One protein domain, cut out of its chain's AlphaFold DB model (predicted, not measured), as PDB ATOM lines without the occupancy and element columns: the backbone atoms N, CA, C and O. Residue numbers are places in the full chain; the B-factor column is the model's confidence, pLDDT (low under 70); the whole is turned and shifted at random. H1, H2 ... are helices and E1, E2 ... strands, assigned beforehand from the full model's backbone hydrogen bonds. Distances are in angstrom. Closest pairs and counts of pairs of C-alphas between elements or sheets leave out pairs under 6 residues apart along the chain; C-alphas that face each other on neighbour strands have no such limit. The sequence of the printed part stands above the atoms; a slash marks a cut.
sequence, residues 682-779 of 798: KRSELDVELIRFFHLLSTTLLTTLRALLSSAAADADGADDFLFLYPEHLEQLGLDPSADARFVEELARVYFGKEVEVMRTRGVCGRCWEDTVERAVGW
ATOM      1  N   LYS A 682     -25.152  63.930  27.756       68.94
ATOM      2  CA  LYS A 682     -26.190  63.551  26.773       68.94
ATOM      3  C   LYS A 682     -25.728  62.490  25.761       68.94
ATOM      4  O   LYS A 682     -26.549  61.734  25.241       68.94
ATOM      5  N   ARG A 683     -24.419  62.379  25.493       69.81
ATOM      6  CA  ARG A 683     -23.848  61.266  24.710       69.81
ATOM      7  C   ARG A 683     -23.890  59.949  25.485       69.81
ATOM      8  O   ARG A 683     -24.416  58.979  24.950       69.81
ATOM      9  N   SER A 684     -23.408  59.924  26.728       71.94
ATOM     10  CA  SER A 684     -23.412  58.703  27.552       71.94
ATOM     11  C   SER A 684     -24.828  58.188  27.866       71.94
ATOM     12  O   SER A 684     -25.051  56.978  27.853       71.94
ATOM     13  N   GLU A 685     -25.811  59.077  28.035       79.00
ATOM     14  CA  GLU A 685     -27.235  58.715  28.141       79.00
ATOM     15  C   GLU A 685     -27.756  58.025  26.869       79.00
ATOM     16  O   GLU A 685     -28.387  56.969  26.947       79.00
ATOM     17  N   LEU A 686     -27.444  58.575  25.688       82.00
ATOM     18  CA  LEU A 686     -27.818  57.977  24.404       82.00
ATOM     19  C   LEU A 686     -27.162  56.602  24.200       82.00
ATOM     20  O   LEU A 686     -27.819  55.683  23.712       82.00
ATOM     21  N   ASP A 687     -25.893  56.445  24.582       84.75
ATOM     22  CA  ASP A 687     -25.194  55.157  24.542       84.75
ATOM     23  C   ASP A 687     -25.898  54.108  25.427       84.75
ATOM     24  O   ASP A 687     -26.162  52.992  24.970       84.75
ATOM     25  N   VAL A 688     -26.285  54.475  26.656       83.81
ATOM     26  CA  VAL A 688     -27.023  53.598  27.588       83.81
ATOM     27  C   VAL A 688     -28.402  53.209  27.049       83.81
ATOM     28  O   VAL A 688     -28.756  52.028  27.092       83.81
ATOM     29  N   GLU A 689     -29.177  54.147  26.502       82.88
ATOM     30  CA  GLU A 689     -30.508  53.834  25.962       82.88
ATOM     31  C   GLU A 689     -30.440  53.018  24.661       82.88
ATOM     32  O   GLU A 689     -31.231  52.090  24.473       82.88
ATOM     33  N   LEU A 690     -29.443  53.245  23.798       86.38
ATOM     34  CA  LEU A 690     -29.192  52.378  22.640       86.38
ATOM     35  C   LEU A 690     -28.831  50.942  23.063       86.38
ATOM     36  O   LEU A 690     -29.289  49.989  22.433       86.38
ATOM     37  N   ILE A 691     -28.068  50.760  24.146       88.00
ATOM     38  CA  ILE A 691     -27.802  49.432  24.725       88.00
ATOM     39  C   ILE A 691     -29.101  48.822  25.280       88.00
ATOM     40  O   ILE A 691     -29.418  47.667  24.974       88.00
ATOM     41  N   ARG A 692     -29.904  49.603  26.021       84.88
ATOM     42  CA  ARG A 692     -31.212  49.178  26.554       84.88
ATOM     43  C   ARG A 692     -32.153  48.708  25.443       84.88
ATOM     44  O   ARG A 692     -32.822  47.690  25.620       84.88
ATOM     45  N   PHE A 693     -32.177  49.391  24.297       86.25
ATOM     46  CA  PHE A 693     -32.966  49.001  23.125       86.25
ATOM     47  C   PHE A 693     -32.633  47.576  22.656       86.25
ATOM     48  O   PHE A 693     -33.545  46.761  22.505       86.25
ATOM     49  N   PHE A 694     -31.350  47.230  22.485       89.50
ATOM     50  CA  PHE A 694     -30.960  45.877  22.065       89.50
ATOM     51  C   PHE A 694     -31.212  44.822  23.151       89.50
ATOM     52  O   PHE A 694     -31.599  43.696  22.827       89.50
ATOM     53  N   HIS A 695     -31.069  45.167  24.435       88.00
ATOM     54  CA  HIS A 695     -31.389  44.251  25.542       88.00
ATOM     55  C   HIS A 695     -32.887  43.964  25.626       88.00
ATOM     56  O   HIS A 695     -33.274  42.804  25.780       88.00
ATOM     57  N   LEU A 696     -33.738  44.983  25.471       86.31
ATOM     58  CA  LEU A 696     -35.191  44.821  25.449       86.31
ATOM     59  C   LEU A 696     -35.646  44.064  24.194       86.31
ATOM     60  O   LEU A 696     -36.414  43.119  24.321       86.31
ATOM     61  N   LEU A 697     -35.109  44.388  23.013       87.88
ATOM     62  CA  LEU A 697     -35.375  43.655  21.769       87.88
ATOM     63  C   LEU A 697     -35.039  42.158  21.903       87.88
ATOM     64  O   LEU A 697     -35.862  41.306  21.569       87.88
ATOM     65  N   SER A 698     -33.862  41.835  22.446       91.19
ATOM     66  CA  SER A 698     -33.423  40.451  22.686       91.19
ATOM     67  C   SER A 698     -34.277  39.738  23.738       91.19
ATOM     68  O   SER A 698     -34.578  38.554  23.596       91.19
ATOM     69  N   THR A 699     -34.689  40.461  24.783       89.38
ATOM     70  CA  THR A 699     -35.554  39.937  25.847       89.38
ATOM     71  C   THR A 699     -36.934  39.596  25.297       89.38
ATOM     72  O   THR A 699     -37.353  38.449  25.422       89.38
ATOM     73  N   THR A 700     -37.598  40.548  24.628       88.94
ATOM     74  CA  THR A 700     -38.923  40.365  24.019       88.94
ATOM     75  C   THR A 700     -38.920  39.203  23.028       88.94
ATOM     76  O   THR A 700     -39.772  38.321  23.126       88.94
ATOM     77  N   LEU A 701     -37.923  39.148  22.133       92.31
ATOM     78  CA  LEU A 701     -37.753  38.064  21.163       92.31
ATOM     79  C   LEU A 701     -37.730  36.685  21.842       92.31
ATOM     80  O   LEU A 701     -38.492  35.796  21.462       92.31
ATOM     81  N   LEU A 702     -36.890  36.509  22.867       93.69
ATOM     82  CA  LEU A 702     -36.767  35.232  23.573       93.69
ATOM     83  C   LEU A 702     -38.007  34.908  24.418       93.69
ATOM     84  O   LEU A 702     -38.413  33.748  24.461       93.69
ATOM     85  N   THR A 703     -38.654  35.891  25.053       91.94
ATOM     86  CA  THR A 703     -39.891  35.640  25.816       91.94
ATOM     87  C   THR A 703     -41.062  35.240  24.922       91.94
ATOM     88  O   THR A 703     -41.792  34.313  25.274       91.94
ATOM     89  N   THR A 704     -41.213  35.881  23.759       92.75
ATOM     90  CA  THR A 704     -42.269  35.558  22.788       92.75
ATOM     91  C   THR A 704     -41.995  34.215  22.116       92.75
ATOM     92  O   THR A 704     -42.905  33.395  22.021       92.75
ATOM     93  N   LEU A 705     -40.740  33.920  21.744       94.69
ATOM     94  CA  LEU A 705     -40.378  32.607  21.200       94.69
ATOM     95  C   LEU A 705     -40.650  31.491  22.217       94.69
ATOM     96  O   LEU A 705     -41.261  30.488  21.864       94.69
ATOM     97  N   ARG A 706     -40.291  31.677  23.494       93.81
ATOM     98  CA  ARG A 706     -40.597  30.705  24.558       93.81
ATOM     99  C   ARG A 706     -42.099  30.438  24.680       93.81
ATOM    100  O   ARG A 706     -42.486  29.289  24.873       93.81
ATOM    101  N   ALA A 707     -42.941  31.469  24.571       92.50
ATOM    102  CA  ALA A 707     -44.398  31.316  24.578       92.50
ATOM    103  C   ALA A 707     -44.913  30.519  23.363       92.50
ATOM    104  O   ALA A 707     -45.630  29.541  23.553       92.50
ATOM    105  N   LEU A 708     -44.480  30.868  22.146       92.44
ATOM    106  CA  LEU A 708     -44.862  30.185  20.899       92.44
ATOM    107  C   LEU A 708     -44.421  28.711  20.864       92.44
ATOM    108  O   LEU A 708     -45.173  27.848  20.421       92.44
ATOM    109  N   LEU A 709     -43.228  28.402  21.382       92.19
ATOM    110  CA  LEU A 709     -42.762  27.017  21.530       92.19
ATOM    111  C   LEU A 709     -43.539  26.249  22.608       92.19
ATOM    112  O   LEU A 709     -43.632  25.028  22.531       92.19
ATOM    113  N   SER A 710     -44.105  26.944  23.600       90.88
ATOM    114  CA  SER A 710     -44.913  26.323  24.655       90.88
ATOM    115  C   SER A 710     -46.329  25.990  24.173       90.88
ATOM    116  O   SER A 710     -46.854  24.953  24.564       90.88
ATOM    117  N   SER A 711     -46.935  26.817  23.309       88.75
ATOM    118  CA  SER A 711     -48.208  26.483  22.650       88.75
ATOM    119  C   SER A 711     -48.024  25.392  21.594       88.75
ATOM    120  O   SER A 711     -48.698  24.371  21.668       88.75
ATOM    121  N   ALA A 712     -47.030  25.516  20.705       85.25
ATOM    122  CA  ALA A 712     -46.767  24.497  19.681       85.25
ATOM    123  C   ALA A 712     -46.467  23.105  20.277       85.25
ATOM    124  O   ALA A 712     -46.821  22.093  19.682       85.25
ATOM    125  N   ALA A 713     -45.849  23.039  21.464       85.56
ATOM    126  CA  ALA A 713     -45.613  21.785  22.183       85.56
ATOM    127  C   ALA A 713     -46.841  21.242  22.945       85.56
ATOM    128  O   ALA A 713     -46.802  20.099  23.393       85.56
ATOM    129  N   ALA A 714     -47.902  22.038  23.115       83.44
ATOM    130  CA  ALA A 714     -49.186  21.591  23.660       83.44
ATOM    131  C   ALA A 714     -50.134  21.078  22.560       83.44
ATOM    132  O   ALA A 714     -50.935  20.185  22.822       83.44
ATOM    133  N   ASP A 715     -50.001  21.607  21.338       77.44
ATOM    134  CA  ASP A 715     -50.761  21.190  20.151       77.44
ATOM    135  C   ASP A 715     -50.153  19.954  19.440       77.44
ATOM    136  O   ASP A 715     -50.763  19.393  18.529       77.44
ATOM    137  N   ALA A 716     -48.945  19.527  19.827       74.56
ATOM    138  CA  ALA A 716     -48.241  18.395  19.224       74.56
ATOM    139  C   ALA A 716     -48.691  17.041  19.814       74.56
ATOM    140  O   ALA A 716     -48.489  16.769  20.998       74.56
ATOM    141  N   ASP A 717     -49.211  16.151  18.959       62.41
ATOM    142  CA  ASP A 717     -49.775  14.826  19.295       62.41
ATOM    143  C   ASP A 717     -48.719  13.751  19.686       62.41
ATOM    144  O   ASP A 717     -48.777  12.589  19.283       62.41
ATOM    145  N   GLY A 718     -47.714  14.128  20.485       57.62
ATOM    146  CA  GLY A 718     -46.833  13.225  21.246       57.62
ATOM    147  C   GLY A 718     -45.928  12.261  20.461       57.62
ATOM    148  O   GLY A 718     -45.288  11.415  21.088       57.62
ATOM    149  N   ALA A 719     -45.888  12.350  19.129       56.25
ATOM    150  CA  ALA A 719     -45.208  11.392  18.250       56.25
ATOM    151  C   ALA A 719     -43.979  11.952  17.507       56.25
ATOM    152  O   ALA A 719     -43.105  11.168  17.140       56.25
ATOM    153  N   ASP A 720     -43.899  13.273  17.316       55.78
ATOM    154  CA  ASP A 720     -42.794  13.960  16.639       55.78
ATOM    155  C   ASP A 720     -42.060  14.902  17.611       55.78
ATOM    156  O   ASP A 720     -42.683  15.713  18.295       55.78
ATOM    157  N   ASP A 721     -40.723  14.844  17.634       69.12
ATOM    158  CA  ASP A 721     -39.862  15.743  18.430       69.12
ATOM    159  C   ASP A 721     -39.741  17.171  17.837       69.12
ATOM    160  O   ASP A 721     -39.076  18.038  18.412       69.12
ATOM    161  N   PHE A 722     -40.365  17.422  16.680       79.00
ATOM    162  CA  PHE A 722     -40.250  18.658  15.902       79.00
ATOM    163  C   PHE A 722     -41.454  19.581  16.106       79.00
ATOM    164  O   PHE A 722     -42.602  19.165  15.971       79.00
ATOM    165  N   LEU A 723     -41.192  20.865  16.367       87.31
ATOM    166  CA  LEU A 723     -42.232  21.892  16.474       87.31
ATOM    167  C   LEU A 723     -42.326  22.717  15.185       87.31
ATOM    168  O   LEU A 723     -41.314  23.194  14.669       87.31
ATOM    169  N   PHE A 724     -43.542  22.954  14.695       88.75
ATOM    170  CA  PHE A 724     -43.775  23.799  13.523       88.75
ATOM    171  C   PHE A 724     -44.105  25.238  13.932       88.75
ATOM    172  O   PHE A 724     -44.981  25.479  14.764       88.75
ATOM    173  N   LEU A 725     -43.423  26.210  13.323       89.69
ATOM    174  CA  LEU A 725     -43.790  27.628  13.397       89.69
ATOM    175  C   LEU A 725     -44.218  28.131  12.019       89.69
ATOM    176  O   LEU A 725     -43.652  27.737  11.005       89.69
ATOM    177  N   TYR A 726     -45.197  29.030  11.981       87.81
ATOM    178  CA  TYR A 726     -45.756  29.580  10.744       87.81
ATOM    179  C   TYR A 726     -45.230  31.004  10.468       87.81
ATOM    180  O   TYR A 726     -44.667  31.627  11.373       87.81
ATOM    181  N   PRO A 727     -45.394  31.557   9.250       85.50
ATOM    182  CA  PRO A 727     -44.975  32.922   8.916       85.50
ATOM    183  C   PRO A 727     -45.467  33.983   9.913       85.50
ATOM    184  O   PRO A 727     -44.693  34.814  10.380       85.50
ATOM    185  N   GLU A 728     -46.726  33.884  10.331       83.88
ATOM    186  CA  GLU A 728     -47.369  34.715  11.349       83.88
ATOM    187  C   GLU A 728     -46.711  34.624  12.738       83.88
ATOM    188  O   GLU A 728     -46.820  35.560  13.531       83.88
ATOM    189  N   HIS A 729     -45.999  33.538  13.057       89.25
ATOM    190  CA  HIS A 729     -45.204  33.439  14.286       89.25
ATOM    191  C   HIS A 729     -43.917  34.269  14.173       89.25
ATOM    192  O   HIS A 729     -43.471  34.839  15.165       89.25
ATOM    193  N   LEU A 730     -43.344  34.411  12.972       88.50
ATOM    194  CA  LEU A 730     -42.201  35.297  12.739       88.50
ATOM    195  C   LEU A 730     -42.619  36.772  12.735       88.50
ATOM    196  O   LEU A 730     -41.911  37.591  13.318       88.50
ATOM    197  N   GLU A 731     -43.800  37.101  12.202       83.38
ATOM    198  CA  GLU A 731     -44.383  38.445  12.338       83.38
ATOM    199  C   GLU A 731     -44.577  38.823  13.823       83.38
ATOM    200  O   GLU A 731     -44.214  39.926  14.232       83.38
ATOM    201  N   GLN A 732     -45.049  37.890  14.663       84.94
ATOM    202  CA  GLN A 732     -45.178  38.072  16.122       84.94
ATOM    203  C   GLN A 732     -43.835  38.232  16.854       84.94
ATOM    204  O   GLN A 732     -43.762  38.919  17.872       84.94
ATOM    205  N   LEU A 733     -42.755  37.641  16.334       87.00
ATOM    206  CA  LEU A 733     -41.385  37.859  16.814       87.00
ATOM    207  C   LEU A 733     -40.781  39.186  16.305       87.00
ATOM    208  O   LEU A 733     -39.654  39.534  16.665       87.00
ATOM    209  N   GLY A 734     -41.505  39.935  15.464       80.38
ATOM    210  CA  GLY A 734     -41.008  41.134  14.793       80.38
ATOM    211  C   GLY A 734     -39.882  40.823  13.805       80.38
ATOM    212  O   GLY A 734     -38.923  41.586  13.698       80.38
ATOM    213  N   LEU A 735     -39.928  39.674  13.142       85.88
ATOM    214  CA  LEU A 735     -38.932  39.205  12.180       85.88
ATOM    215  C   LEU A 735     -39.538  39.135  10.774       85.88
ATOM    216  O   LEU A 735     -40.752  39.228  10.614       85.88
ATOM    217  N   ASP A 736     -38.702  38.989   9.745       84.31
ATOM    218  CA  ASP A 736     -39.196  38.732   8.385       84.31
ATOM    219  C   ASP A 736     -39.455  37.226   8.183       84.31
ATOM    220  O   ASP A 736     -38.518  36.434   8.333       84.31
ATOM    221  N   PRO A 737     -40.683  36.810   7.815       80.00
ATOM    222  CA  PRO A 737     -41.039  35.397   7.683       80.00
ATOM    223  C   PRO A 737     -40.239  34.584   6.660       80.00
ATOM    224  O   PRO A 737     -40.252  33.356   6.719       80.00
ATOM    225  N   SER A 738     -39.568  35.241   5.710       77.06
ATOM    226  CA  SER A 738     -38.767  34.596   4.669       77.06
ATOM    227  C   SER A 738     -37.280  34.613   5.022       77.06
ATOM    228  O   SER A 738     -36.622  33.571   5.021       77.06
ATOM    229  N   ALA A 739     -36.745  35.788   5.371       79.50
ATOM    230  CA  ALA A 739     -35.317  35.982   5.604       79.50
ATOM    231  C   ALA A 739     -34.840  35.450   6.967       79.50
ATOM    232  O   ALA A 739     -33.722  34.946   7.067       79.50
ATOM    233  N   ASP A 740     -35.674  35.532   8.007       88.06
ATOM    234  CA  ASP A 740     -35.274  35.214   9.384       88.06
ATOM    235  C   ASP A 740     -35.682  33.793   9.832       88.06
ATOM    236  O   ASP A 740     -35.438  33.416  10.979       88.06
ATOM    237  N   ALA A 741     -36.236  32.968   8.931       87.62
ATOM    238  CA  ALA A 741     -36.631  31.578   9.202       87.62
ATOM    239  C   ALA A 741     -35.502  30.758   9.857       87.62
ATOM    240  O   ALA A 741     -35.658  30.276  10.977       87.62
ATOM    241  N   ARG A 742     -34.322  30.692   9.217       89.31
ATOM    242  CA  ARG A 742     -33.142  29.992   9.766       89.31
ATOM    243  C   ARG A 742     -32.689  30.550  11.114       89.31
ATOM    244  O   ARG A 742     -32.309  29.781  11.990       89.31
ATOM    245  N   PHE A 743     -32.763  31.870  11.294       93.25
ATOM    246  CA  PHE A 743     -32.403  32.508  12.558       93.25
ATOM    247  C   PHE A 743     -33.309  32.028  13.700       93.25
ATOM    248  O   PHE A 743     -32.793  31.721  14.767       93.25
ATOM    249  N   VAL A 744     -34.622  31.875  13.484       94.25
ATOM    250  CA  VAL A 744     -35.543  31.338  14.507       94.25
ATOM    251  C   VAL A 744     -35.321  29.846  14.766       94.25
ATOM    252  O   VAL A 744     -35.298  29.441  15.927       94.25
ATOM    253  N   GLU A 745     -35.108  29.043  13.717       93.25
ATOM    254  CA  GLU A 745     -34.783  27.609  13.829       93.25
ATOM    255  C   GLU A 745     -33.523  27.389  14.697       93.25
ATOM    256  O   GLU A 745     -33.519  26.564  15.612       93.25
ATOM    257  N   GLU A 746     -32.454  28.159  14.461       95.12
ATOM    258  CA  GLU A 746     -31.242  28.121  15.286       95.12
ATOM    259  C   GLU A 746     -31.449  28.704  16.689       95.12
ATOM    260  O   GLU A 746     -30.959  28.128  17.661       95.12
ATOM    261  N   LEU A 747     -32.174  29.819  16.829       95.50
ATOM    262  CA  LEU A 747     -32.392  30.472  18.122       95.50
ATOM    263  C   LEU A 747     -33.167  29.555  19.079       95.50
ATOM    264  O   LEU A 747     -32.817  29.469  20.256       95.50
ATOM    265  N   ALA A 748     -34.162  28.818  18.576       95.56
ATOM    266  CA  ALA A 748     -34.904  27.825  19.350       95.56
ATOM    267  C   ALA A 748     -34.008  26.674  19.841       95.56
ATOM    268  O   ALA A 748     -34.059  26.309  21.021       95.56
ATOM    269  N   ARG A 749     -33.126  26.163  18.973       94.56
ATOM    270  CA  ARG A 749     -32.143  25.128  19.319       94.56
ATOM    271  C   ARG A 749     -31.140  25.628  20.361       94.56
ATOM    272  O   ARG A 749     -30.961  24.985  21.394       94.56
ATOM    273  N   VAL A 750     -30.531  26.794  20.128       94.12
ATOM    274  CA  VAL A 750     -29.507  27.387  21.005       94.12
ATOM    275  C   VAL A 750     -30.067  27.714  22.386       94.12
ATOM    276  O   VAL A 750     -29.420  27.381  23.374       94.12
ATOM    277  N   TYR A 751     -31.242  28.346  22.479       95.31
ATOM    278  CA  TYR A 751     -31.756  28.885  23.743       95.31
ATOM    279  C   TYR A 751     -32.719  27.971  24.502       95.31
ATOM    280  O   TYR A 751     -32.747  28.037  25.731       95.31
ATOM    281  N   PHE A 752     -33.479  27.120  23.807       94.50
ATOM    282  CA  PHE A 752     -34.526  26.281  24.410       94.50
ATOM    283  C   PHE A 752     -34.324  24.776  24.187       94.50
ATOM    284  O   PHE A 752     -35.089  23.984  24.734       94.50
ATOM    285  N   GLY A 753     -33.312  24.364  23.412       92.62
ATOM    286  CA  GLY A 753     -33.060  22.949  23.121       92.62
ATOM    287  C   GLY A 753     -34.194  22.290  22.332       92.62
ATOM    288  O   GLY A 753     -34.469  21.108  22.527       92.62
ATOM    289  N   LYS A 754     -34.895  23.064  21.493       91.38
ATOM    290  CA  LYS A 754     -36.012  22.591  20.668       91.38
ATOM    291  C   LYS A 754     -35.636  22.580  19.196       91.38
ATOM    292  O   LYS A 754     -35.158  23.588  18.678       91.38
ATOM    293  N   GLU A 755     -35.901  21.458  18.535       92.00
ATOM    294  CA  GLU A 755     -35.895  21.382  17.079       92.00
ATOM    295  C   GLU A 755     -37.191  21.983  16.533       92.00
ATOM    296  O   GLU A 755     -38.294  21.689  17.001       92.00
ATOM    297  N   VAL A 756     -37.035  22.882  15.565       90.81
ATOM    298  CA  VAL A 756     -38.113  23.701  15.015       90.81
ATOM    299  C   VAL A 756     -37.959  23.769  13.506       90.81
ATOM    300  O   VAL A 756     -36.858  24.027  13.018       90.81
ATOM    301  N   GLU A 757     -39.060  23.609  12.777       89.19
ATOM    302  CA  GLU A 757     -39.137  23.947  11.356       89.19
ATOM    303  C   GLU A 757     -40.078  25.140  11.156       89.19
ATOM    304  O   GLU A 757     -41.238  25.128  11.577       89.19
ATOM    305  N   VAL A 758     -39.582  26.193  10.498       88.25
ATOM    306  CA  VAL A 758     -40.419  27.323  10.082       88.25
ATOM    307  C   VAL A 758     -41.061  26.974   8.741       88.25
ATOM    308  O   VAL A 758     -40.382  26.902   7.713       88.25
ATOM    309  N   MET A 759     -42.378  26.766   8.750       83.44
ATOM    310  CA  MET A 759     -43.177  26.426   7.579       83.44
ATOM    311  C   MET A 759     -43.168  27.563   6.556       83.44
ATOM    312  O   MET A 759     -43.869  28.568   6.677       83.44
ATOM    313  N   ARG A 760     -42.393  27.368   5.491       71.00
ATOM    314  CA  ARG A 760     -42.356  28.258   4.325       71.00
ATOM    315  C   ARG A 760     -43.607  27.983   3.480       71.00
ATOM    316  O   ARG A 760     -44.019  26.832   3.334       71.00
ATOM    317  N   THR A 761     -44.260  29.035   2.991       47.69
ATOM    318  CA  THR A 761     -45.652  28.988   2.507       47.69
ATOM    319  C   THR A 761     -45.907  27.935   1.422       47.69
ATOM    320  O   THR A 761     -45.252  27.904   0.379       47.69
ATOM    321  N   ARG A 762     -46.938  27.097   1.624       36.91
ATOM    322  CA  ARG A 762     -47.454  26.205   0.571       36.91
ATOM    323  C   ARG A 762     -47.989  27.053  -0.586       36.91
ATOM    324  O   ARG A 762     -48.946  27.800  -0.408       36.91
ATOM    325  N   GLY A 763     -47.382  26.920  -1.762       41.53
ATOM    326  CA  GLY A 763     -47.814  27.599  -2.990       41.53
ATOM    327  C   GLY A 763     -46.688  27.787  -4.007       41.53
ATOM    328  O   GLY A 763     -46.906  27.588  -5.197       41.53
ATOM    329  N   VAL A 764     -45.469  28.079  -3.541       35.72
ATOM    330  CA  VAL A 764     -44.264  28.188  -4.382       35.72
ATOM    331  C   VAL A 764     -43.139  27.399  -3.724       35.72
ATOM    332  O   VAL A 764     -42.824  27.620  -2.558       35.72
ATOM    333  N   CYS A 765     -42.518  26.465  -4.446       36.78
ATOM    334  CA  CYS A 765     -41.403  25.714  -3.878       36.78
ATOM    335  C   CYS A 765     -40.139  26.586  -3.798       36.78
ATOM    336  O   CYS A 765     -39.830  27.324  -4.729       36.78
ATOM    337  N   GLY A 766     -39.332  26.446  -2.741       40.06
ATOM    338  CA  GLY A 766     -38.054  27.173  -2.604       40.06
ATOM    339  C   GLY A 766     -36.981  26.827  -3.655       40.06
ATOM    340  O   GLY A 766     -35.894  27.387  -3.622       40.06
ATOM    341  N   ARG A 767     -37.274  25.901  -4.581       37.88
ATOM    342  CA  ARG A 767     -36.474  25.566  -5.776       37.88
ATOM    343  C   ARG A 767     -37.163  25.951  -7.097       37.88
ATOM    344  O   ARG A 767     -36.704  25.563  -8.159       37.88
ATOM    345  N   CYS A 768     -38.260  26.703  -7.026       42.47
ATOM    346  CA  CYS A 768     -39.050  27.165  -8.167       42.47
ATOM    347  C   CYS A 768     -38.704  28.621  -8.554       42.47
ATOM    348  O   CYS A 768     -39.372  29.198  -9.404       42.47
ATOM    349  N   TRP A 769     -37.690  29.216  -7.910       40.56
ATOM    350  CA  TRP A 769     -37.250  30.603  -8.118       40.56
ATOM    351  C   TRP A 769     -36.046  30.720  -9.077       40.56
ATOM    352  O   TRP A 769     -35.825  31.782  -9.649       40.56
ATOM    353  N   GLU A 770     -35.278  29.640  -9.269       38.81
ATOM    354  CA  GLU A 770     -34.102  29.592 -10.152       38.81
ATOM    355  C   GLU A 770     -34.191  28.351 -11.070       38.81
ATOM    356  O   GLU A 770     -34.321  27.220 -10.603       38.81
ATOM    357  N   ASP A 771     -34.175  28.595 -12.382       34.28
ATOM    358  CA  ASP A 771     -34.392  27.692 -13.526       34.28
ATOM    359  C   ASP A 771     -34.159  26.168 -13.349       34.28
ATOM    360  O   ASP A 771     -33.027  25.678 -13.365       34.28
ATOM    361  N   THR A 772     -35.240  25.369 -13.354       36.91
ATOM    362  CA  THR A 772     -35.525  24.353 -14.411       36.91
ATOM    363  C   THR A 772     -36.806  23.547 -14.131       36.91
ATOM    364  O   THR A 772     -36.831  22.668 -13.268       36.91
ATOM    365  N   VAL A 773     -37.856  23.752 -14.938       40.81
ATOM    366  CA  VAL A 773     -39.123  22.980 -14.866       40.81
ATOM    367  C   VAL A 773     -38.906  21.477 -15.124       40.81
ATOM    368  O   VAL A 773     -39.574  20.633 -14.528       40.81
ATOM    369  N   GLU A 774     -37.926  21.125 -15.960       40.69
ATOM    370  CA  GLU A 774     -37.669  19.752 -16.423       40.69
ATOM    371  C   GLU A 774     -37.372  18.743 -15.297       40.69
ATOM    372  O   GLU A 774     -37.639  17.552 -15.451       40.69
ATOM    373  N   ARG A 775     -36.865  19.189 -14.136       38.69
ATOM    374  CA  ARG A 775     -36.573  18.287 -13.008       38.69
ATOM    375  C   ARG A 775     -37.807  17.858 -12.210       38.69
ATOM    376  O   ARG A 775     -37.761  16.792 -11.597       38.69
ATOM    377  N   ALA A 776     -38.900  18.625 -12.232       39.78
ATOM    378  CA  ALA A 776     -40.107  18.311 -11.457       39.78
ATOM    379  C   ALA A 776     -40.778  17.001 -11.917       39.78
ATOM    380  O   ALA A 776     -41.279  16.229 -11.098       39.78
ATOM    381  N   VAL A 777     -40.711  16.708 -13.220       41.41
ATOM    382  CA  VAL A 777     -41.277  15.492 -13.833       41.41
ATOM    383  C   VAL A 777     -40.623  14.218 -13.280       41.41
ATOM    384  O   VAL A 777     -41.297  13.212 -13.076       41.41
ATOM    385  N   GLY A 778     -39.323  14.263 -12.966       39.53
ATOM    386  CA  GLY A 778     -38.585  13.117 -12.421       39.53
ATOM    387  C   GLY A 778     -38.914  12.765 -10.964       39.53
ATOM    388  O   GLY A 778     -38.460  11.730 -10.486       39.53
ATOM    389  N   TRP A 779     -39.669  13.614 -10.257       39.03
ATOM    390  CA  TRP A 779     -40.002  13.457  -8.831       39.03
ATOM    391  C   TRP A 779     -41.479  13.087  -8.596       39.03
ATOM    392  O   TRP A 779     -41.906  12.966  -7.451       39.03
TER     393      TRP A 779
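AT A GLANCE: This is residues 682 to 779 of the 798 residues of an uncharacterized protein of Endogone sp. FLAS-F59071 (UniProt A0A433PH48). A long helix, H1, ends on a small head, the two-stranded parallel sheet E1 E2 with H2 and H3. Its residues 682 to 696 stick out; a tail leads away to H4. The 98 printed residues, mostly helix in order H1 E1 H2 H3 E2 H4, are loose: radius of gyration of the C-alphas 18.0 A, spans 64 by 38 by 20 A.

HOW THE PARTS SIT: H1, residues 682 to 712, and H3, residues 741 to 752, are close but not clearly touching; their closest C-alphas, Leu 705 and Ala 748, are 7.5 A apart. E1, residues 722 to 725, and E2, residues 755 to 758, are parallel; N 723 and O 755, 3.1 A apart, are within hydrogen-bond range. E1, H2 (residues 727 to 732), H3 and E2 form a strand-helix-strand unit, helices between parallel strands, with a right-handed crossover. H4, residues 773 to 779, is apart from H1. In H1, H2 and H3 every O i to N i+4 pair is within hydrogen-bond range; in H4 0 of 3, but 3 of 4 O i to N i+3.

IN THESE COORDINATES: H1 spans 44.7 A from C-alpha 682 (-26.190, 63.551, 26.773); H4 ends at C-alpha 779 (-40.002, 13.457, -8.831).

THE WHOLE: The printed part has no cut. E2 to H4 is a long link; pLDDT is under 70 in residues 682 to 683, 717 to 721 and 761 to 779.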